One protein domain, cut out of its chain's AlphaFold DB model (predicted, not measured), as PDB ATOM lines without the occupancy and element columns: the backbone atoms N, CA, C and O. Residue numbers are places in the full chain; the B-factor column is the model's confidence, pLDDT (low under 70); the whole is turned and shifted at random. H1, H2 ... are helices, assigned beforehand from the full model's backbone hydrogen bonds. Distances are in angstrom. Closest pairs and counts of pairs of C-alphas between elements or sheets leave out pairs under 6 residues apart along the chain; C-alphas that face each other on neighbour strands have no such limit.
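AT A GLANCE: This is residues 3 to 150 of the 153 residues of an uncharacterized protein of Actinoplanes sp. OR16 (UniProt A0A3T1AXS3). Three helices, H5, H6 and H8, pack together in the middle with their centres in a triangle, and the hairpin of H1 and H2 crosses one side of this core steeply, with short H3 packing on H1 and H4 on H2. Towards the other end of the long axis, H10 packs on little H7, and H9 runs back beside H10 at the far tip. The printed part has 148 residues with ten named helices, H1 to H10 in order along the chain, and no named strand: the class is all helix. It is compact, with a radius of gyration of the C-alphas of 15.3 A, yet elongated, spanning 49 by 29 by 28 A.

IN THESE COORDINATES: H1, residues 3 to 18, begins at C-alpha 3 (-44.012, 42.055, -50.048) and is 22.4 A long. H2 is residues 26 to 38, 18.3 A long. H3 is residues 45 to 48 and H4 residues 50 to 56. H5, residues 67 to 81, begins at C-alpha 67 (-31.938, 33.089, -41.391) and is 20.8 A long. H6 is residues 84 to 92, 11.9 A long, and H7 residues 94 to 97. H8 is residues 107 to 119, 18.3 A long. H9 is residues 134 to 139, and H10, residues 143 to 149, ends at C-alpha 149 (-45.850, 37.774, -30.722).

HOW THE PARTS SIT: H1 and H5 are the hubs, touching four helices each. H1 and H2 form a hairpin at a shallow tilt of 4 degrees, with the closest C-alphas, of Val 8 and Leu 33, 6.3 A apart. With residues 5 to 9 alone H1 touches H3, closest at the C-alphas of Glu 5 and Thr 45, 5.3 A. H2 and H4 only just touch, with 3 pairs of C-alphas within 8 A, the closest those of Pro 27 and Arg 56, 6.8 A. With residues 11 to 18 alone H1 touches H5 at a steep tilt of 66 degrees, closest at the C-alphas of Val 14 and Ala 77, 5.6 A. H5 and H6 form a hairpin at 20 degrees, with the C-alphas of Ala 75 and Ile 87 closest at 5.3 A. H5 and H8 touch, running the same way at a shallow tilt of 26 degrees, with the C-alphas of Asp 69 and Gly 108 closest at 5.0 A. H7 touches H10, closest at the C-alphas of Tyr 95 and Trp 148, 7.1 A. H9 and H10 are close but not clearly touching, with the C-alphas of Leu 137 and Thr 146 closest at 5.7 A. H1 and H8 are apart. In H1, H2, H4, H5, H6, H8, H9 and H10 every O i to N i+4 pair is within hydrogen-bond range; H3 and H7 are too short for such a pair.

THE WHOLE: The two C-alphas farthest apart, of Arg 55 and Thr 139, are 49.1 A apart. The printed part has no cut. The link from H8 to H9, residues 120 to 133, is long. The mean pLDDT of the printed part is 90.1, and residues 42 to 46, 58 to 62 and 128 to 129 are under 70.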
ATOM      1  N   GLU A   3     -44.404  41.831 -51.446       84.81
ATOM      2  CA  GLU A   3     -44.012  42.055 -50.048       84.81
ATOM      3  C   GLU A   3     -42.702  41.346 -49.697       84.81
ATOM      4  O   GLU A   3     -41.812  41.968 -49.135       84.81
ATOM      5  N   ILE A   4     -42.525  40.082 -50.103       88.19
ATOM      6  CA  ILE A   4     -41.262  39.354 -49.888       88.19
ATOM      7  C   ILE A   4     -40.117  39.942 -50.732       88.19
ATOM      8  O   ILE A   4     -38.972  39.978 -50.281       88.19
ATOM      9  N   GLU A   5     -40.408  40.436 -51.938       88.12
ATOM     10  CA  GLU A   5     -39.403  41.092 -52.783       88.12
ATOM     11  C   GLU A   5     -38.922  42.404 -52.159       88.12
ATOM     12  O   GLU A   5     -37.716  42.640 -52.066       88.12
ATOM     13  N   ASP A   6     -39.856  43.234 -51.697       90.00
ATOM     14  CA  ASP A   6     -39.577  44.515 -51.059       90.00
ATOM     15  C   ASP A   6     -38.911  44.316 -49.687       90.00
ATOM     16  O   ASP A   6     -37.950  45.022 -49.375       90.00
ATOM     17  N   LEU A   7     -39.313  43.285 -48.930       93.75
ATOM     18  CA  LEU A   7     -38.677  42.853 -47.681       93.75
ATOM     19  C   LEU A   7     -37.198  42.506 -47.895       93.75
ATOM     20  O   LEU A   7     -36.318  43.039 -47.211       93.75
ATOM     21  N   VAL A   8     -36.893  41.642 -48.869       93.94
ATOM     22  CA  VAL A   8     -35.504  41.254 -49.171       93.94
ATOM     23  C   VAL A   8     -34.708  42.424 -49.746       93.94
ATOM     24  O   VAL A   8     -33.554  42.627 -49.357       93.94
ATOM     25  N   HIS A   9     -35.307  43.229 -50.623       94.25
ATOM     26  CA  HIS A   9     -34.675  44.437 -51.149       94.25
ATOM     27  C   HIS A   9     -34.298  45.417 -50.027       94.25
ATOM     28  O   HIS A   9     -33.132  45.807 -49.938       94.25
ATOM     29  N   GLY A  10     -35.247  45.768 -49.152       96.06
ATOM     30  CA  GLY A  10     -35.026  46.658 -48.009       96.06
ATOM     31  C   GLY A  10     -33.918  46.139 -47.097       96.06
ATOM     32  O   GLY A  10     -32.985  46.872 -46.774       96.06
ATOM     33  N   SER A  11     -33.939  44.834 -46.811       97.31
ATOM     34  CA  SER A  11     -32.913  44.148 -46.015       97.31
ATOM     35  C   SER A  11     -31.507  44.314 -46.596       97.31
ATOM     36  O   SER A  11     -30.570  44.659 -45.879       97.31
ATOM     37  N   ILE A  12     -31.339  44.108 -47.904       95.56
ATOM     38  CA  ILE A  12     -30.033  44.258 -48.564       95.56
ATOM     39  C   ILE A  12     -29.560  45.716 -48.524       95.56
ATOM     40  O   ILE A  12     -28.374  45.961 -48.301       95.56
ATOM     41  N   VAL A  13     -30.469  46.675 -48.716       96.38
ATOM     42  CA  VAL A  13     -30.143  48.108 -48.690       96.38
ATOM     43  C   VAL A  13     -29.668  48.546 -47.305       96.38
ATOM     44  O   VAL A  13     -28.615  49.182 -47.211       96.38
ATOM     45  N   VAL A  14     -30.381  48.182 -46.232       97.94
ATOM     46  CA  VAL A  14     -29.973  48.573 -44.869       97.94
ATOM     47  C   VAL A  14     -28.663  47.896 -44.461       97.94
ATOM     48  O   VAL A  14     -27.782  48.549 -43.903       97.94
ATOM     49  N   LEU A  15     -28.459  46.626 -44.828       97.12
ATOM     50  CA  LEU A  15     -27.199  45.929 -44.565       97.12
ATOM     51  C   LEU A  15     -26.020  46.557 -45.329       97.12
ATOM     52  O   LEU A  15     -24.957  46.781 -44.756       97.12
ATOM     53  N   ASP A  16     -26.188  46.888 -46.612       95.50
ATOM     54  CA  ASP A  16     -25.139  47.555 -47.396       95.50
ATOM     55  C   ASP A  16     -24.769  48.926 -46.810       95.50
ATOM     56  O   ASP A  16     -23.591  49.289 -46.782       95.50
ATOM     57  N   LYS A  17     -25.753  49.677 -46.312       96.69
ATOM     58  CA  LYS A  17     -25.530  51.004 -45.734       96.69
ATOM     59  C   LYS A  17     -24.778  50.962 -44.402       96.69
ATOM     60  O   LYS A  17     -23.938  51.830 -44.167       96.69
ATOM     61  N   HIS A  18     -25.077  49.985 -43.544       97.31
ATOM     62  CA  HIS A  18     -24.602  49.970 -42.152       97.31
ATOM     63  C   HIS A  18     -23.365  49.118 -41.894       97.31
ATOM     64  O   HIS A  18     -22.704  49.304 -40.873       97.31
ATOM     65  N   PHE A  19     -23.007  48.223 -42.814       94.88
ATOM     66  CA  PHE A  19     -21.838  47.362 -42.657       94.88
ATOM     67  C   PHE A  19     -20.695  47.773 -43.599       94.88
ATOM     68  O   PHE A  19     -20.924  48.126 -44.769       94.88
ATOM     69  N   PRO A  20     -19.439  47.733 -43.115       92.88
ATOM     70  CA  PRO A  20     -18.293  48.168 -43.898       92.88
ATOM     71  C   PRO A  20     -18.086  47.290 -45.142       92.88
ATOM     72  O   PRO A  20     -18.565  46.159 -45.231       92.88
ATOM     73  N   ALA A  21     -17.407  47.845 -46.149       85.94
ATOM     74  CA  ALA A  21     -17.195  47.203 -47.454       85.94
ATOM     75  C   ALA A  21     -16.515  45.830 -47.371       85.94
ATOM     76  O   ALA A  21     -16.753  44.981 -48.226       85.94
ATOM     77  N   ASP A  22     -15.687  45.637 -46.352       86.75
ATOM     78  CA  ASP A  22     -14.873  44.457 -46.087       86.75
ATOM     79  C   ASP A  22     -15.476  43.515 -45.031       86.75
ATOM     80  O   ASP A  22     -14.803  42.575 -44.613       86.75
ATOM     81  N   ASP A  23     -16.734  43.725 -44.621       90.75
ATOM     82  CA  ASP A  23     -17.422  42.798 -43.721       90.75
ATOM     83  C   ASP A  23     -17.640  41.440 -44.407       90.75
ATOM     84  O   ASP A  23     -18.402  41.308 -45.372       90.75
ATOM     85  N   ASP A  24     -16.962  40.416 -43.895       89.94
ATOM     86  CA  ASP A  24     -16.926  39.071 -44.467       89.94
ATOM     87  C   ASP A  24     -18.247  38.300 -44.313       89.94
ATOM     88  O   ASP A  24     -18.449  37.270 -44.967       89.94
ATOM     89  N   ARG A  25     -19.181  38.809 -43.501       91.50
ATOM     90  CA  ARG A  25     -20.502  38.206 -43.287       91.50
ATOM     91  C   ARG A  25     -21.482  38.556 -44.402       91.50
ATOM     92  O   ARG A  25     -22.331  37.726 -44.739       91.50
ATOM     93  N   LEU A  26     -21.353  39.746 -45.000       91.62
ATOM     94  CA  LEU A  26     -22.314  40.284 -45.971       91.62
ATOM     95  C   LEU A  26     -22.577  39.361 -47.173       91.62
ATOM     96  O   LEU A  26     -23.751  39.146 -47.480       91.62
ATOM     97  N   PRO A  27     -21.567  38.753 -47.832       90.38
ATOM     98  CA  PRO A  27     -21.831  37.829 -48.935       90.38
ATOM     99  C   PRO A  27     -22.733  36.660 -48.524       90.38
ATOM    100  O   PRO A  27     -23.646  36.290 -49.263       90.38
ATOM    101  N   GLY A  28     -22.517  36.120 -47.322       91.50
ATOM    102  CA  GLY A  28     -23.317  35.028 -46.781       91.50
ATOM    103  C   GLY A  28     -24.730  35.435 -46.393       91.50
ATOM    104  O   GLY A  28     -25.674  34.690 -46.646       91.50
ATOM    105  N   TRP A  29     -24.887  36.628 -45.824       94.50
ATOM    106  CA  TRP A  29     -26.193  37.190 -45.489       94.50
ATOM    107  C   TRP A  29     -27.033  37.444 -46.739       94.50
ATOM    108  O   TRP A  29     -28.189  37.030 -46.793       94.50
ATOM    109  N   PHE A  30     -26.438  38.029 -47.781       92.56
ATOM    110  CA  PHE A  30     -27.121  38.231 -49.058       92.56
ATOM    111  C   PHE A  30     -27.522  36.905 -49.698       92.56
ATOM    112  O   PHE A  30     -28.671  36.760 -50.113       92.56
ATOM    113  N   ALA A  31     -26.624  35.916 -49.719       90.12
ATOM    114  CA  ALA A  31     -26.947  34.587 -50.227       90.12
ATOM    115  C   ALA A  31     -28.130  33.957 -49.469       90.12
ATOM    116  O   ALA A  31     -29.039  33.415 -50.100       90.12
ATOM    117  N   ARG A  32     -28.166  34.085 -48.135       92.62
ATOM    118  CA  ARG A  32     -29.250  33.530 -47.315       92.62
ATOM    119  C   ARG A  32     -30.594  34.224 -47.552       92.62
ATOM    120  O   ARG A  32     -31.613  33.535 -47.608       92.62
ATOM    121  N   LEU A  33     -30.604  35.547 -47.737       93.19
ATOM    122  CA  LEU A  33     -31.806  36.308 -48.108       93.19
ATOM    123  C   LEU A  33     -32.330  35.901 -49.494       93.19
ATOM    124  O   LEU A  33     -33.538  35.783 -49.688       93.19
ATOM    125  N   TYR A  34     -31.434  35.619 -50.447       89.00
ATOM    126  CA  TYR A  34     -31.820  35.109 -51.767       89.00
ATOM    127  C   TYR A  34     -32.394  33.702 -51.737       89.00
ATOM    128  O   TYR A  34     -33.344  33.412 -52.463       89.00
ATOM    129  N   GLU A  35     -31.811  32.831 -50.921       89.75
ATOM    130  CA  GLU A  35     -32.353  31.501 -50.680       89.75
ATOM    131  C   GLU A  35     -33.761  31.598 -50.082       89.75
ATOM    132  O   GLU A  35     -34.674  30.955 -50.595       89.75
ATOM    133  N   PHE A  36     -33.967  32.478 -49.095       91.00
ATOM    134  CA  PHE A  36     -35.285  32.724 -48.509       91.00
ATOM    135  C   PHE A  36     -36.320  33.147 -49.561       91.00
ATOM    136  O   PHE A  36     -37.322  32.457 -49.726       91.00
ATOM    137  N   GLN A  37     -36.068  34.202 -50.351       88.94
ATOM    138  CA  GLN A  37     -37.041  34.609 -51.380       88.94
ATOM    139  C   GLN A  37     -37.245  33.559 -52.480       88.94
ATOM    140  O   GLN A  37     -38.251  33.612 -53.176       88.94
ATOM    141  N   SER A  38     -36.317  32.613 -52.676       86.25
ATOM    142  CA  SER A  38     -36.473  31.561 -53.692       86.25
ATOM    143  C   SER A  38     -37.553  30.532 -53.347       86.25
ATOM    144  O   SER A  38     -38.025  29.834 -54.243       86.25
ATOM    145  N   ALA A  39     -37.970  30.470 -52.077       84.38
ATOM    146  CA  ALA A  39     -39.131  29.698 -51.642       84.38
ATOM    147  C   ALA A  39     -40.471  30.349 -52.046       84.38
ATOM    148  O   ALA A  39     -41.523  29.725 -51.907       84.38
ATOM    149  N   PHE A  40     -40.436  31.578 -52.569       82.69
ATOM    150  CA  PHE A  40     -41.595  32.363 -52.982       82.69
ATOM    151  C   PHE A  40     -41.498  32.721 -54.476       82.69
ATOM    152  O   PHE A  40     -40.423  32.693 -55.080       82.69
ATOM    153  N   ASP A  41     -42.627  33.068 -55.099       73.25
ATOM    154  CA  ASP A  41     -42.666  33.513 -56.500       73.25
ATOM    155  C   ASP A  41     -42.149  34.963 -56.623       73.25
ATOM    156  O   ASP A  41     -42.921  35.916 -56.699       73.25
ATOM    157  N   CYS A  42     -40.825  35.136 -56.524       66.00
ATOM    158  CA  CYS A  42     -40.140  36.429 -56.353       66.00
ATOM    159  C   CYS A  42     -39.028  36.640 -57.397       66.00
ATOM    160  O   CYS A  42     -37.826  36.615 -57.092       66.00
ATOM    161  N   SER A  43     -39.417  36.775 -58.667       65.56
ATOM    162  CA  SER A  43     -38.471  36.871 -59.786       65.56
ATOM    163  C   SER A  43     -37.903  38.283 -60.038       65.56
ATOM    164  O   SER A  43     -36.829  38.380 -60.643       65.56
ATOM    165  N   ASP A  44     -38.509  39.354 -59.505       65.38
ATOM    166  CA  ASP A  44     -38.161  40.747 -59.841       65.38
ATOM    167  C   ASP A  44     -37.114  41.392 -58.905       65.38
ATOM    168  O   ASP A  44     -36.424  42.342 -59.304       65.38
ATOM    169  N   THR A  45     -36.882  40.866 -57.693       64.50
ATOM    170  CA  THR A  45     -35.923  41.454 -56.721       64.50
ATOM    171  C   THR A  45     -34.485  41.516 -57.245       64.50
ATOM    172  O   THR A  45     -33.716  42.426 -56.922       64.50
ATOM    173  N   ARG A  46     -34.095  40.548 -58.086       64.00
ATOM    174  CA  ARG A  46     -32.710  40.382 -58.571       64.00
ATOM    175  C   ARG A  46     -32.222  41.563 -59.407       64.00
ATOM    176  O   ARG A  46     -31.022  41.829 -59.434       64.00
ATOM    177  N   GLY A  47     -33.130  42.272 -60.077       72.00
ATOM    178  CA  GLY A  47     -32.782  43.453 -60.864       72.00
ATOM    179  C   GLY A  47     -32.413  44.662 -60.002       72.00
ATOM    180  O   GLY A  47     -31.494  45.396 -60.356       72.00
ATOM    181  N   ARG A  48     -33.092  44.848 -58.862       80.50
ATOM    182  CA  ARG A  48     -33.054  46.095 -58.077       80.50
ATOM    183  C   ARG A  48     -31.780  46.274 -57.248       80.50
ATOM    184  O   ARG A  48     -31.301  47.391 -57.111       80.50
ATOM    185  N   VAL A  49     -31.195  45.187 -56.744       82.62
ATOM    186  CA  VAL A  49     -29.977  45.230 -55.899       82.62
ATOM    187  C   VAL A  49     -28.715  44.741 -56.611       82.62
ATOM    188  O   VAL A  49     -27.674  44.556 -55.982       82.62
ATOM    189  N   ARG A  50     -28.776  44.516 -57.930       81.62
ATOM    190  CA  ARG A  50     -27.671  43.924 -58.700       81.62
ATOM    191  C   ARG A  50     -26.341  44.652 -58.489       81.62
ATOM    192  O   ARG A  50     -25.312  43.998 -58.330       81.62
ATOM    193  N   ASP A  51     -26.363  45.979 -58.451       82.94
ATOM    194  CA  ASP A  51     -25.155  46.791 -58.276       82.94
ATOM    195  C   ASP A  51     -24.510  46.588 -56.898       82.94
ATOM    196  O   ASP A  51     -23.285  46.493 -56.797       82.94
ATOM    197  N   ILE A  52     -25.323  46.436 -55.843       83.56
ATOM    198  CA  ILE A  52     -24.850  46.121 -54.487       83.56
ATOM    199  C   ILE A  52     -24.140  44.765 -54.493       83.56
ATOM    200  O   ILE A  52     -23.026  44.652 -53.983       83.56
ATOM    201  N   LEU A  53     -24.734  43.754 -55.130       82.75
ATOM    202  CA  LEU A  53     -24.169  42.403 -55.182       82.75
ATOM    203  C   LEU A  53     -22.841  42.336 -55.932       82.75
ATOM    204  O   LEU A  53     -21.923  41.640 -55.496       82.75
ATOM    205  N   ILE A  54     -22.737  43.056 -57.054       83.56
ATOM    206  CA  ILE A  54     -21.494  43.148 -57.829       83.56
ATOM    207  C   ILE A  54     -20.419  43.828 -56.984       83.56
ATOM    208  O   ILE A  54     -19.303  43.321 -56.888       83.56
ATOM    209  N   ARG A  55     -20.756  44.952 -56.340       83.31
ATOM    210  CA  ARG A  55     -19.817  45.714 -55.512       83.31
ATOM    211  C   ARG A  55     -19.336  44.928 -54.290       83.31
ATOM    212  O   ARG A  55     -18.173  45.058 -53.924       83.31
ATOM    213  N   ARG A  56     -20.216  44.147 -53.658       81.81
ATOM    214  CA  ARG A  56     -19.945  43.430 -52.398       81.81
ATOM    215  C   ARG A  56     -19.444  41.997 -52.589       81.81
ATOM    216  O   ARG A  56     -19.119  41.346 -51.606       81.81
ATOM    217  N   GLY A  57     -19.373  41.501 -53.825       73.88
ATOM    218  CA  GLY A  57     -18.875  40.156 -54.108       73.88
ATOM    219  C   GLY A  57     -19.794  39.061 -53.564       73.88
ATOM    220  O   GLY A  57     -19.377  38.254 -52.738       73.88
ATOM    221  N   HIS A  58     -21.045  39.024 -54.034       68.00
ATOM    222  CA  HIS A  58     -21.975  37.944 -53.692       68.00
ATOM    223  C   HIS A  58     -21.372  36.561 -54.004       68.00
ATOM    224  O   HIS A  58     -20.921  36.302 -55.123       68.00
ATOM    225  N   GLY A  59     -21.418  35.652 -53.032       65.12
ATOM    226  CA  GLY A  59     -20.822  34.326 -53.137       65.12
ATOM    227  C   GLY A  59     -21.381  33.368 -52.096       65.12
ATOM    228  O   GLY A  59     -22.052  33.774 -51.150       65.12
ATOM    229  N   GLN A  60     -21.122  32.078 -52.288       61.66
ATOM    230  CA  GLN A  60     -21.576  31.057 -51.355       61.66
ATOM    231  C   GLN A  60     -20.855  31.239 -50.010       61.66
ATOM    232  O   GLN A  60     -19.625  31.362 -50.004       61.66
ATOM    233  N   PRO A  61     -21.577  31.284 -48.878       62.72
ATOM    234  CA  PRO A  61     -20.937  31.515 -47.598       62.72
ATOM    235  C   PRO A  61     -19.990  30.370 -47.243       62.72
ATOM    236  O   PRO A  61     -20.276  29.200 -47.493       62.72
ATOM    237  N   ALA A  62     -18.875  30.706 -46.592       65.19
ATOM    238  CA  ALA A  62     -17.914  29.716 -46.106       65.19
ATOM    239  C   ALA A  62     -18.488  28.817 -44.990       65.19
ATOM    240  O   ALA A  62     -17.938  27.752 -44.707       65.19
ATOM    241  N   ARG A  63     -19.577  29.244 -44.336       73.44
ATOM    242  CA  ARG A  63     -20.306  28.500 -43.301       73.44
ATOM    243  C   ARG A  63     -21.813  28.700 -43.469       73.44
ATOM    244  O   ARG A  63     -22.209  29.792 -43.861       73.44
ATOM    245  N   PRO A  64     -22.656  27.709 -43.136       81.38
ATOM    246  CA  PRO A  64     -24.103  27.906 -43.114       81.38
ATOM    247  C   PRO A  64     -24.483  29.083 -42.207       81.38
ATOM    248  O   PRO A  64     -24.027  29.157 -41.065       81.38
ATOM    249  N   VAL A  65     -25.303  29.997 -42.723       91.38
ATOM    250  CA  VAL A  65     -25.832  31.148 -41.984       91.38
ATOM    251  C   VAL A  65     -27.305  30.878 -41.695       91.38
ATOM    252  O   VAL A  65     -28.063  30.579 -42.617       91.38
ATOM    253  N   ARG A  66     -27.728  30.979 -40.432       94.38
ATOM    254  CA  ARG A  66     -29.144  30.825 -40.073       94.38
ATOM    255  C   ARG A  66     -29.908  32.091 -40.442       94.38
ATOM    256  O   ARG A  66     -29.411  33.189 -40.197       94.38
ATOM    257  N   LEU A  67     -31.121  31.945 -40.975       96.31
ATOM    258  CA  LEU A  67     -31.938  33.089 -41.391       96.31
ATOM    259  C   LEU A  67     -32.186  34.057 -40.234       96.31
ATOM    260  O   LEU A  67     -31.987  35.254 -40.401       96.31
ATOM    261  N   ILE A  68     -32.512  33.542 -39.047       97.81
ATOM    262  CA  ILE A  68     -32.763  34.376 -37.869       97.81
ATOM    263  C   ILE A  68     -31.579  35.279 -37.488       97.81
ATOM    264  O   ILE A  68     -31.790  36.403 -37.043       97.81
ATOM    265  N   ASP A  69     -30.336  34.828 -37.689       97.50
ATOM    266  CA  ASP A  69     -29.152  35.633 -37.369       97.50
ATOM    267  C   ASP A  69     -28.994  36.782 -38.380       97.50
ATOM    268  O   ASP A  69     -28.594  37.886 -38.013       97.50
ATOM    269  N   VAL A  70     -29.361  36.541 -39.647       97.75
ATOM    270  CA  VAL A  70     -29.420  37.588 -40.679       97.75
ATOM    271  C   VAL A  70     -30.534  38.578 -40.372       97.75
ATOM    272  O   VAL A  70     -30.304  39.780 -40.421       97.75
ATOM    273  N   VAL A  71     -31.723  38.089 -40.015       98.44
ATOM    274  CA  VAL A  71     -32.880  38.930 -39.687       98.44
ATOM    275  C   VAL A  71     -32.607  39.801 -38.462       98.44
ATOM    276  O   VAL A  71     -32.954  40.977 -38.471       98.44
ATOM    277  N   ALA A  72     -31.918  39.279 -37.443       98.50
ATOM    278  CA  ALA A  72     -31.480  40.085 -36.306       98.50
ATOM    279  C   ALA A  72     -30.534  41.221 -36.741       98.50
ATOM    280  O   ALA A  72     -30.734  42.363 -36.337       98.50
ATOM    281  N   ALA A  73     -29.559  40.945 -37.616       98.50
ATOM    282  CA  ALA A  73     -28.666  41.978 -38.154       98.50
ATOM    283  C   ALA A  73     -29.399  43.001 -39.041       98.50
ATOM    284  O   ALA A  73     -29.090  44.193 -38.999       98.50
ATOM    285  N   VAL A  74     -30.390  42.557 -39.823       98.75
ATOM    286  CA  VAL A  74     -31.275  43.449 -40.586       98.75
ATOM    287  C   VAL A  74     -32.055  44.351 -39.638       98.75
ATOM    288  O   VAL A  74     -32.088  45.553 -39.868       98.75
ATOM    289  N   ALA A  75     -32.634  43.808 -38.566       98.69
ATOM    290  CA  ALA A  75     -33.398  44.585 -37.596       98.69
ATOM    291  C   ALA A  75     -32.531  45.636 -36.882       98.69
ATOM    292  O   ALA A  75     -32.996  46.750 -36.668       98.69
ATOM    293  N   GLU A  76     -31.267  45.328 -36.577       98.69
ATOM    294  CA  GLU A  76     -30.316  46.309 -36.027       98.69
ATOM    295  C   GLU A  76     -30.020  47.447 -37.012       98.69
ATOM    296  O   GLU A  76     -30.036  48.621 -36.641       98.69
ATOM    297  N   ALA A  77     -29.773  47.113 -38.282       98.62
ATOM    298  CA  ALA A  77     -29.528  48.105 -39.328       98.62
ATOM    299  C   ALA A  77     -30.781  48.947 -39.635       98.62
ATOM    300  O   ALA A  77     -30.688  50.157 -39.833       98.62
ATOM    301  N   ALA A  78     -31.954  48.314 -39.636       98.62
ATOM    302  CA  ALA A  78     -33.245  48.962 -39.824       98.62
ATOM    303  C   ALA A  78     -33.571  49.904 -38.660       98.62
ATOM    304  O   ALA A  78     -33.981  51.039 -38.886       98.62
ATOM    305  N   GLU A  79     -33.305  49.487 -37.418       98.56
ATOM    306  CA  GLU A  79     -33.452  50.333 -36.231       98.56
ATOM    307  C   GLU A  79     -32.573  51.585 -36.336       98.56
ATOM    308  O   GLU A  79     -33.051  52.693 -36.091       98.56
ATOM    309  N   ALA A  80     -31.315  51.430 -36.762       98.12
ATOM    310  CA  ALA A  80     -30.406  52.557 -36.973       98.12
ATOM    311  C   ALA A  80     -30.892  53.532 -38.066       98.12
ATOM    312  O   ALA A  80     -30.557  54.718 -38.021       98.12
ATOM    313  N   ASP A  81     -31.697  53.052 -39.017       97.62
ATOM    314  CA  ASP A  81     -32.332  53.854 -40.068       97.62
ATOM    315  C   ASP A  81     -33.717  54.398 -39.702       97.62
ATOM    316  O   ASP A  81     -34.249  55.238 -40.431       97.62
ATOM    317  N   GLY A  82     -34.287  53.966 -38.574       97.81
ATOM    318  CA  GLY A  82     -35.673  54.258 -38.214       97.81
ATOM    319  C   GLY A  82     -36.701  53.533 -39.090       97.81
ATOM    320  O   GLY A  82     -37.856  53.949 -39.135       97.81
ATOM    321  N   ASP A  83     -36.302  52.464 -39.784       98.06
ATOM    322  CA  ASP A  83     -37.173  51.645 -40.630       98.06
ATOM    323  C   ASP A  83     -37.929  50.606 -39.784       98.06
ATOM    324  O   ASP A  83     -37.613  49.415 -39.742       98.06
ATOM    325  N   ILE A  84     -38.917  51.097 -39.033       97.94
ATOM    326  CA  ILE A  84     -39.731  50.281 -38.119       97.94
ATOM    327  C   ILE A  84     -40.619  49.301 -38.903       97.94
ATOM    328  O   ILE A  84     -40.894  48.202 -38.422       97.94
ATOM    329  N   GLU A  85     -41.033  49.662 -40.119       96.12
ATOM    330  CA  GLU A  85     -41.842  48.801 -40.986       96.12
ATOM    331  C   GLU A  85     -41.069  47.544 -41.399       96.12
ATOM    332  O   GLU A  85     -41.602  46.438 -41.287       96.12
ATOM    333  N   LEU A  86     -39.789  47.672 -41.767       97.38
ATOM    334  CA  LEU A  86     -38.941  46.523 -42.089       97.38
ATOM    335  C   LEU A  86     -38.761  45.572 -40.892       97.38
ATOM    336  O   LEU A  86     -38.792  44.350 -41.058       97.38
ATOM    337  N   ILE A  87     -38.616  46.120 -39.680       98.25
ATOM    338  CA  ILE A  87     -38.557  45.333 -38.435       98.25
ATOM    339  C   ILE A  87     -39.883  44.594 -38.216       98.25
ATOM    340  O   ILE A  87     -39.890  43.395 -37.919       98.25
ATOM    341  N   ALA A  88     -41.004  45.302 -38.376       96.50
ATOM    342  CA  ALA A  88     -42.340  44.757 -38.187       96.50
ATOM    343  C   ALA A  88     -42.639  43.624 -39.174       96.50
ATOM    344  O   ALA A  88     -43.123  42.578 -38.744       96.50
ATOM    345  N   LEU A  89     -42.305  43.801 -40.458       95.44
ATOM    346  CA  LEU A  89     -42.493  42.795 -41.504       95.44
ATOM    347  C   LEU A  89     -41.722  41.510 -41.192       95.44
ATOM    348  O   LEU A  89     -42.315  40.435 -41.208       95.44
ATOM    349  N   TRP A  90     -40.433  41.602 -40.849       97.06
ATOM    350  CA  TRP A  90     -39.635  40.417 -40.512       97.06
ATOM    351  C   TRP A  90     -40.161  39.663 -39.290       97.06
ATOM    352  O   TRP A  90     -40.227  38.436 -39.307       97.06
ATOM    353  N   HIS A  91     -40.537  40.381 -38.230       97.06
ATOM    354  CA  HIS A  91     -41.114  39.766 -37.030       97.06
ATOM    355  C   HIS A  91     -42.495  39.155 -37.301       97.06
ATOM    356  O   HIS A  91     -42.792  38.061 -36.815       97.06
ATOM    357  N   GLY A  92     -43.301  39.835 -38.117       95.25
ATOM    358  CA  GLY A  92     -44.632  39.411 -38.539       95.25
ATOM    359  C   GLY A  92     -44.647  38.201 -39.471       95.25
ATOM    360  O   GLY A  92     -45.706  37.647 -39.702       95.25
ATOM    361  N   LEU A  93     -43.516  37.736 -40.003       92.88
ATOM    362  CA  LEU A  93     -43.505  36.459 -40.725       92.88
ATOM    363  C   LEU A  93     -43.701  35.247 -39.798       92.88
ATOM    364  O   LEU A  93     -44.078  34.180 -40.274       92.88
ATOM    365  N   GLY A  94     -43.446  35.402 -38.497       94.19
ATOM    366  CA  GLY A  94     -43.524  34.307 -37.536       94.19
ATOM    367  C   GLY A  94     -42.272  33.429 -37.517       94.19
ATOM    368  O   GLY A  94     -41.482  33.383 -38.463       94.19
ATOM    369  N   TYR A  95     -42.070  32.719 -36.409       93.56
ATOM    370  CA  TYR A  95     -40.864  31.914 -36.203       93.56
ATOM    371  C   TYR A  95     -40.788  30.684 -37.124       93.56
ATOM    372  O   TYR A  95     -39.683  30.287 -37.499       93.56
ATOM    373  N   ASP A  96     -41.933  30.128 -37.532       90.75
ATOM    374  CA  ASP A  96     -42.005  28.992 -38.460       90.75
ATOM    375  C   ASP A  96     -41.434  29.355 -39.835       90.75
ATOM    376  O   ASP A  96     -40.622  28.620 -40.399       90.75
ATOM    377  N   VAL A  97     -41.796  30.533 -40.358       91.62
ATOM    378  CA  VAL A  97     -41.257  31.053 -41.627       91.62
ATOM    379  C   VAL A  97     -39.765  31.373 -41.501       91.62
ATOM    380  O   VAL A  97     -39.023  31.270 -42.479       91.62
ATOM    381  N   LEU A  98     -39.302  31.712 -40.295       93.06
ATOM    382  CA  LEU A  98     -37.885  31.908 -39.982       93.06
ATOM    383  C   LEU A  98     -37.131  30.601 -39.676       93.06
ATOM    384  O   LEU A  98     -35.966  30.655 -39.271       93.06
ATOM    385  N   GLU A  99     -37.766  29.448 -39.918       92.69
ATOM    386  CA  GLU A  99     -37.196  28.099 -39.801       92.69
ATOM    387  C   GLU A  99     -36.705  27.763 -38.380       92.69
ATOM    388  O   GLU A  99     -35.721  27.039 -38.191       92.69
ATOM    389  N   LEU A 100     -37.371  28.307 -37.358       93.06
ATOM    390  CA  LEU A 100     -37.048  28.045 -35.958       93.06
ATOM    391  C   LEU A 100     -37.888  26.893 -35.415       93.06
ATOM    392  O   LEU A 100     -39.108  26.953 -35.423       93.06
ATOM    393  N   VAL A 101     -37.220  25.865 -34.890       91.50
ATOM    394  CA  VAL A 101     -37.893  24.770 -34.168       91.50
ATOM    395  C   VAL A 101     -38.250  25.194 -32.744       91.50
ATOM    396  O   VAL A 101     -39.334  24.891 -32.265       91.50
ATOM    397  N   ASP A 102     -37.330  25.892 -32.077       94.38
ATOM    398  CA  ASP A 102     -37.533  26.468 -30.752       94.38
ATOM    399  C   ASP A 102     -37.026  27.919 -30.774       94.38
ATOM    400  O   ASP A 102     -35.809  28.160 -30.799       94.38
ATOM    401  N   PRO A 103     -37.931  28.907 -30.860       95.00
ATOM    402  CA  PRO A 103     -37.532  30.299 -30.912       95.00
ATOM    403  C   PRO A 103     -37.105  30.842 -29.536       95.00
ATOM    404  O   PRO A 103     -36.364  31.825 -29.502       95.00
ATOM    405  N   MET A 104     -37.484  30.201 -28.422       95.62
ATOM    406  CA  MET A 104     -37.088  30.619 -27.069       95.62
ATOM    407  C   MET A 104     -35.602  30.356 -26.809       95.62
ATOM    408  O   MET A 104     -34.928  31.174 -26.180       95.62
ATOM    409  N   ASP A 105     -35.069  29.274 -27.378       95.69
ATOM    410  CA  ASP A 105     -33.655  28.890 -27.286       95.69
ATOM    411  C   ASP A 105     -32.752  29.567 -28.341       95.69
ATOM    412  O   ASP A 105     -31.551  29.293 -28.431       95.69
ATOM    413  N   SER A 106     -33.297  30.473 -29.161       96.81
ATOM    414  CA  SER A 106     -32.556  31.143 -30.233       96.81
ATOM    415  C   SER A 106     -32.085  32.548 -29.823       96.81
ATOM    416  O   SER A 106     -32.900  33.465 -29.699       96.81
ATOM    417  N   PRO A 107     -30.761  32.800 -29.719       97.00
ATOM    418  CA  PRO A 107     -30.248  34.143 -29.439       97.00
ATOM    419  C   PRO A 107     -30.664  35.186 -30.484       97.00
ATOM    420  O   PRO A 107     -30.916  36.335 -30.137       97.00
ATOM    421  N   GLY A 108     -30.773  34.788 -31.758       97.25
ATOM    422  CA  GLY A 108     -31.237  35.675 -32.827       97.25
ATOM    423  C   GLY A 108     -32.712  36.052 -32.670       97.25
ATOM    424  O   GLY A 108     -33.075  37.204 -32.885       97.25
ATOM    425  N   ALA A 109     -33.553  35.113 -32.221       97.88
ATOM    426  CA  ALA A 109     -34.959  35.382 -31.921       97.88
ATOM    427  C   ALA A 109     -35.108  36.323 -30.726       97.88
ATOM    428  O   ALA A 109     -35.825  37.319 -30.815       97.88
ATOM    429  N   ALA A 110     -34.385  36.051 -29.635       97.75
ATOM    430  CA  ALA A 110     -34.347  36.933 -28.474       97.75
ATOM    431  C   ALA A 110     -33.914  38.353 -28.873       97.75
ATOM    432  O   ALA A 110     -34.540  39.330 -28.461       97.75
ATOM    433  N   ARG A 111     -32.899  38.465 -29.740       98.31
ATOM    434  CA  ARG A 111     -32.411  39.755 -30.235       98.31
ATOM    435  C   ARG A 111     -33.441  40.493 -31.089       98.31
ATOM    436  O   ARG A 111     -33.673  41.676 -30.857       98.31
ATOM    437  N   LEU A 112     -34.078  39.810 -32.041       98.38
ATOM    438  CA  LEU A 112     -35.141  40.401 -32.857       98.38
ATOM    439  C   LEU A 112     -36.288  40.910 -31.974       98.38
ATOM    440  O   LEU A 112     -36.711  42.054 -32.118       98.38
ATOM    441  N   ARG A 113     -36.751  40.093 -31.020       97.69
ATOM    442  CA  ARG A 113     -37.830  40.461 -30.090       97.69
ATOM    443  C   ARG A 113     -37.491  41.682 -29.244       97.69
ATOM    444  O   ARG A 113     -38.346  42.543 -29.057       97.69
ATOM    445  N   GLU A 114     -36.254  41.783 -28.761       98.25
ATOM    446  CA  GLU A 114     -35.782  42.952 -28.011       98.25
ATOM    447  C   GLU A 114     -35.895  44.239 -28.845       98.25
ATOM    448  O   GLU A 114     -36.392  45.258 -28.359       98.25
ATOM    449  N   ILE A 115     -35.471  44.186 -30.113       98.44
ATOM    450  CA  ILE A 115     -35.559  45.319 -31.045       98.44
ATOM    451  C   ILE A 115     -37.024  45.666 -31.318       98.44
ATOM    452  O   ILE A 115     -37.401  46.833 -31.227       98.44
ATOM    453  N   VAL A 116     -37.869  44.669 -31.586       98.06
ATOM    454  CA  VAL A 116     -39.311  44.856 -31.819       98.06
ATOM    455  C   VAL A 116     -39.973  45.551 -30.623       98.06
ATOM    456  O   VAL A 116     -40.715  46.518 -30.807       98.06
ATOM    457  N   ALA A 117     -39.674  45.113 -29.396       97.38
ATOM    458  CA  ALA A 117     -40.222  45.709 -28.178       97.38
ATOM    459  C   ALA A 117     -39.793  47.176 -28.014       97.38
ATOM    460  O   ALA A 117     -40.636  48.050 -27.770       97.38
ATOM    461  N   ARG A 118     -38.489  47.446 -28.181       97.50
ATOM    462  CA  ARG A 118     -37.887  48.779 -28.020       97.50
ATOM    463  C   ARG A 118     -38.344  49.775 -29.087       97.50
ATOM    464  O   ARG A 118     -38.512  50.949 -28.769       97.50
ATOM    465  N   THR A 119     -38.534  49.322 -30.323       97.50
ATOM    466  CA  THR A 119     -38.920  50.172 -31.465       97.50
ATOM    467  C   THR A 119     -40.427  50.328 -31.634       97.50
ATOM    468  O   THR A 119     -40.861  51.123 -32.459       97.50
ATOM    469  N   ASP A 120     -41.227  49.597 -30.855       96.38
ATOM    470  CA  ASP A 120     -42.678  49.523 -31.040       96.38
ATOM    471  C   ASP A 120     -43.111  48.990 -32.413       96.38
ATOM    472  O   ASP A 120     -44.162  49.348 -32.945       96.38
ATOM    473  N   ALA A 121     -42.319  48.093 -33.004       95.94
ATOM    474  CA  ALA A 121     -42.647  47.510 -34.303       95.94
ATOM    475  C   ALA A 121     -43.933  46.653 -34.273       95.94
ATOM    476  O   ALA A 121     -44.506  46.339 -35.319       95.94
ATOM    477  N   VAL A 122     -44.432  46.299 -33.081       93.25
ATOM    478  CA  VAL A 122     -45.740  45.646 -32.929       93.25
ATOM    479  C   VAL A 122     -46.934  46.552 -33.226       93.25
ATOM    480  O   VAL A 122     -47.993  46.043 -33.581       93.25
ATOM    481  N   SER A 123     -46.767  47.871 -33.137       91.81
ATOM    482  CA  SER A 123     -47.840  48.830 -33.428       91.81
ATOM    483  C   SER A 123     -47.968  49.167 -34.915       91.81
ATOM    484  O   SER A 123     -48.907  49.858 -35.305       91.81
ATOM    485  N   VAL A 124     -47.035  48.708 -35.756       92.75
ATOM    486  CA  VAL A 124     -47.134  48.872 -37.212       92.75
ATOM    487  C   VAL A 124     -48.242  47.968 -37.745       92.75
ATOM    488  O   VAL A 124     -48.208  46.752 -37.538       92.75
ATOM    489  N   GLU A 125     -49.200  48.565 -38.455       89.94
ATOM    490  CA  GLU A 125     -50.211  47.829 -39.211       89.94
ATOM    491  C   GLU A 125     -49.545  47.107 -40.386       89.94
ATOM    492  O   GLU A 125     -48.946  47.733 -41.259       89.94
ATOM    493  N   LEU A 126     -49.649  45.780 -40.401       87.25
ATOM    494  CA  LEU A 126     -49.139  44.938 -41.479       87.25
ATOM    495  C   LEU A 126     -50.286  44.477 -42.392       87.25
ATOM    496  O   LEU A 126     -51.438  44.412 -41.946       87.25
ATOM    497  N   PRO A 127     -49.998  44.108 -43.653       78.94
ATOM    498  CA  PRO A 127     -50.973  43.458 -44.524       78.94
ATOM    499  C   PRO A 127     -51.614  42.225 -43.857       78.94
ATOM    500  O   PRO A 127     -50.999  41.544 -43.035       78.94
ATOM    501  N   TYR A 128     -52.883  41.959 -44.183       63.09
ATOM    502  CA  TYR A 128     -53.737  41.009 -43.457       63.09
ATOM    503  C   TYR A 128     -53.107  39.616 -43.268       63.09
ATOM    504  O   TYR A 128     -52.893  38.895 -44.240       63.09
ATOM    505  N   GLY A 129     -52.929  39.209 -42.004       68.44
ATOM    506  CA  GLY A 129     -52.619  37.829 -41.606       68.44
ATOM    507  C   GLY A 129     -51.193  37.566 -41.119       68.44
ATOM    508  O   GLY A 129     -50.928  36.454 -40.679       68.44
ATOM    509  N   TYR A 130     -50.294  38.554 -41.157       80.38
ATOM    510  CA  TYR A 130     -48.924  38.372 -40.657       80.38
ATOM    511  C   TYR A 130     -48.858  38.256 -39.127       80.38
ATOM    512  O   TYR A 130     -48.135  37.431 -38.588       80.38
ATOM    513  N   ARG A 131     -49.645  39.049 -38.397       88.62
ATOM    514  CA  ARG A 131     -49.604  39.063 -36.930       88.62
ATOM    515  C   ARG A 131     -50.975  38.727 -36.335       88.62
ATOM    516  O   ARG A 131     -51.949  39.365 -36.744       88.62
ATOM    517  N   PRO A 132     -51.064  37.792 -35.371       90.12
ATOM    518  CA  PRO A 132     -52.268  37.600 -34.566       90.12
ATOM    519  C   PRO A 132     -52.635  38.880 -33.805       90.12
ATOM    520  O   PRO A 132     -51.755  39.645 -33.405       90.12
ATOM    521  N   SER A 133     -53.927  39.122 -33.587       88.56
ATOM    522  CA  SER A 133     -54.365  40.219 -32.716       88.56
ATOM    523  C   SER A 133     -54.126  39.886 -31.238       88.56
ATOM    524  O   SER A 133     -54.025  38.714 -30.878       88.56
ATOM    525  N   ASP A 134     -54.114  40.892 -30.358       87.88
ATOM    526  CA  ASP A 134     -54.028  40.662 -28.903       87.88
ATOM    527  C   ASP A 134     -55.141  39.724 -28.409       87.88
ATOM    528  O   ASP A 134     -54.907  38.842 -27.587       87.88
ATOM    529  N   GLN A 135     -56.345  39.854 -28.978       89.19
ATOM    530  CA  GLN A 135     -57.466  38.969 -28.671       89.19
ATOM    531  C   GLN A 135     -57.193  37.518 -29.100       89.19
ATOM    532  O   GLN A 135     -57.572  36.591 -28.381       89.19
ATOM    533  N   ASP A 136     -56.548  37.312 -30.251       91.06
ATOM    534  CA  ASP A 136     -56.154  35.972 -30.691       91.06
ATOM    535  C   ASP A 136     -55.126  35.392 -29.712       91.06
ATOM    536  O   ASP A 136     -55.337  34.296 -29.198       91.06
ATOM    537  N   LEU A 137     -54.089  36.163 -29.359       91.25
ATOM    538  CA  LEU A 137     -53.032  35.759 -28.418       91.25
ATOM    539  C   LEU A 137     -53.544  35.461 -27.000       91.25
ATOM    540  O   LEU A 137     -52.935  34.680 -26.272       91.25
ATOM    541  N   ASP A 138     -54.639  36.082 -26.564       90.50
ATOM    542  CA  ASP A 138     -55.252  35.813 -25.256       90.50
ATOM    543  C   ASP A 138     -56.025  34.487 -25.217       90.50
ATOM    544  O   ASP A 138     -56.268  33.934 -24.143       90.50
ATOM    545  N   THR A 139     -56.425  33.976 -26.383       93.06
ATOM    546  CA  THR A 139     -57.185  32.721 -26.516       93.06
ATOM    547  C   THR A 139     -56.377  31.585 -27.139       93.06
ATOM    548  O   THR A 139     -56.862  30.454 -27.208       93.06
ATOM    549  N   MET A 140     -55.151  31.881 -27.568       91.62
ATOM    550  CA  MET A 140     -54.220  30.957 -28.197       91.62
ATOM    551  C   MET A 140     -53.655  29.970 -27.168       91.62
ATOM    552  O   MET A 140     -53.088  30.366 -26.154       91.62
ATOM    553  N   ASP A 141     -53.791  28.673 -27.448       92.38
ATOM    554  CA  ASP A 141     -53.206  27.577 -26.656       92.38
ATOM    555  C   ASP A 141     -51.878  27.107 -27.280       92.38
ATOM    556  O   ASP A 141     -51.614  25.914 -27.422       92.38
ATOM    557  N   ASP A 142     -51.069  28.067 -27.733       92.81
ATOM    558  CA  ASP A 142     -49.732  27.840 -28.283       92.81
ATOM    559  C   ASP A 142     -48.739  28.740 -27.545       92.81
ATOM    560  O   ASP A 142     -48.722  29.961 -27.717       92.81
ATOM    561  N   GLU A 143     -47.932  28.129 -26.677       93.94
ATOM    562  CA  GLU A 143     -46.953  28.838 -25.853       93.94
ATOM    563  C   GLU A 143     -45.854  29.496 -26.699       93.94
ATOM    564  O   GLU A 143     -45.435  30.607 -26.378       93.94
ATOM    565  N   LEU A 144     -45.415  28.859 -27.791       94.38
ATOM    566  CA  LEU A 144     -44.329  29.372 -28.629       94.38
ATOM    567  C   LEU A 144     -44.798  30.539 -29.492       94.38
ATOM    568  O   LEU A 144     -44.102  31.554 -29.582       94.38
ATOM    569  N   GLU A 145     -45.981  30.422 -30.092       93.69
ATOM    570  CA  GLU A 145     -46.575  31.490 -30.894       93.69
ATOM    571  C   GLU A 145     -46.967  32.685 -30.018       93.69
ATOM    572  O   GLU A 145     -46.618  33.834 -30.325       93.69
ATOM    573  N   THR A 146     -47.575  32.415 -28.859       94.62
ATOM    574  CA  THR A 146     -47.872  33.443 -27.856       94.62
ATOM    575  C   THR A 146     -46.602  34.135 -27.396       94.62
ATOM    576  O   THR A 146     -46.555  35.368 -27.370       94.62
ATOM    577  N   TRP A 147     -45.558  33.364 -27.063       95.25
ATOM    578  CA  TRP A 147     -44.260  33.923 -26.723       95.25
ATOM    579  C   TRP A 147     -43.792  34.814 -27.862       95.25
ATOM    580  O   TRP A 147     -43.587  35.992 -27.607       95.25
ATOM    581  N   TRP A 148     -43.722  34.323 -29.105       96.31
ATOM    582  CA  TRP A 148     -43.184  35.035 -30.271       96.31
ATOM    583  C   TRP A 148     -43.838  36.392 -30.556       96.31
ATOM    584  O   TRP A 148     -43.116  37.342 -30.882       96.31
ATOM    585  N   TYR A 149     -45.155  36.521 -30.411       95.00
ATOM    586  CA  TYR A 149     -45.850  37.774 -30.722       95.00
ATOM    587  C   TYR A 149     -46.054  38.690 -29.512       95.00
ATOM    588  O   TYR A 149     -46.022  39.913 -29.673       95.00
ATOM    589  N   ARG A 150     -46.156  38.145 -28.293       93.44
ATOM    590  CA  ARG A 150     -46.260  38.948 -27.065       93.44
ATOM    591  C   ARG A 150     -44.868  39.414 -26.623       93.44
ATOM    592  O   ARG A 150     -44.149  38.728 -25.897       93.44
TER     593      ARG A 150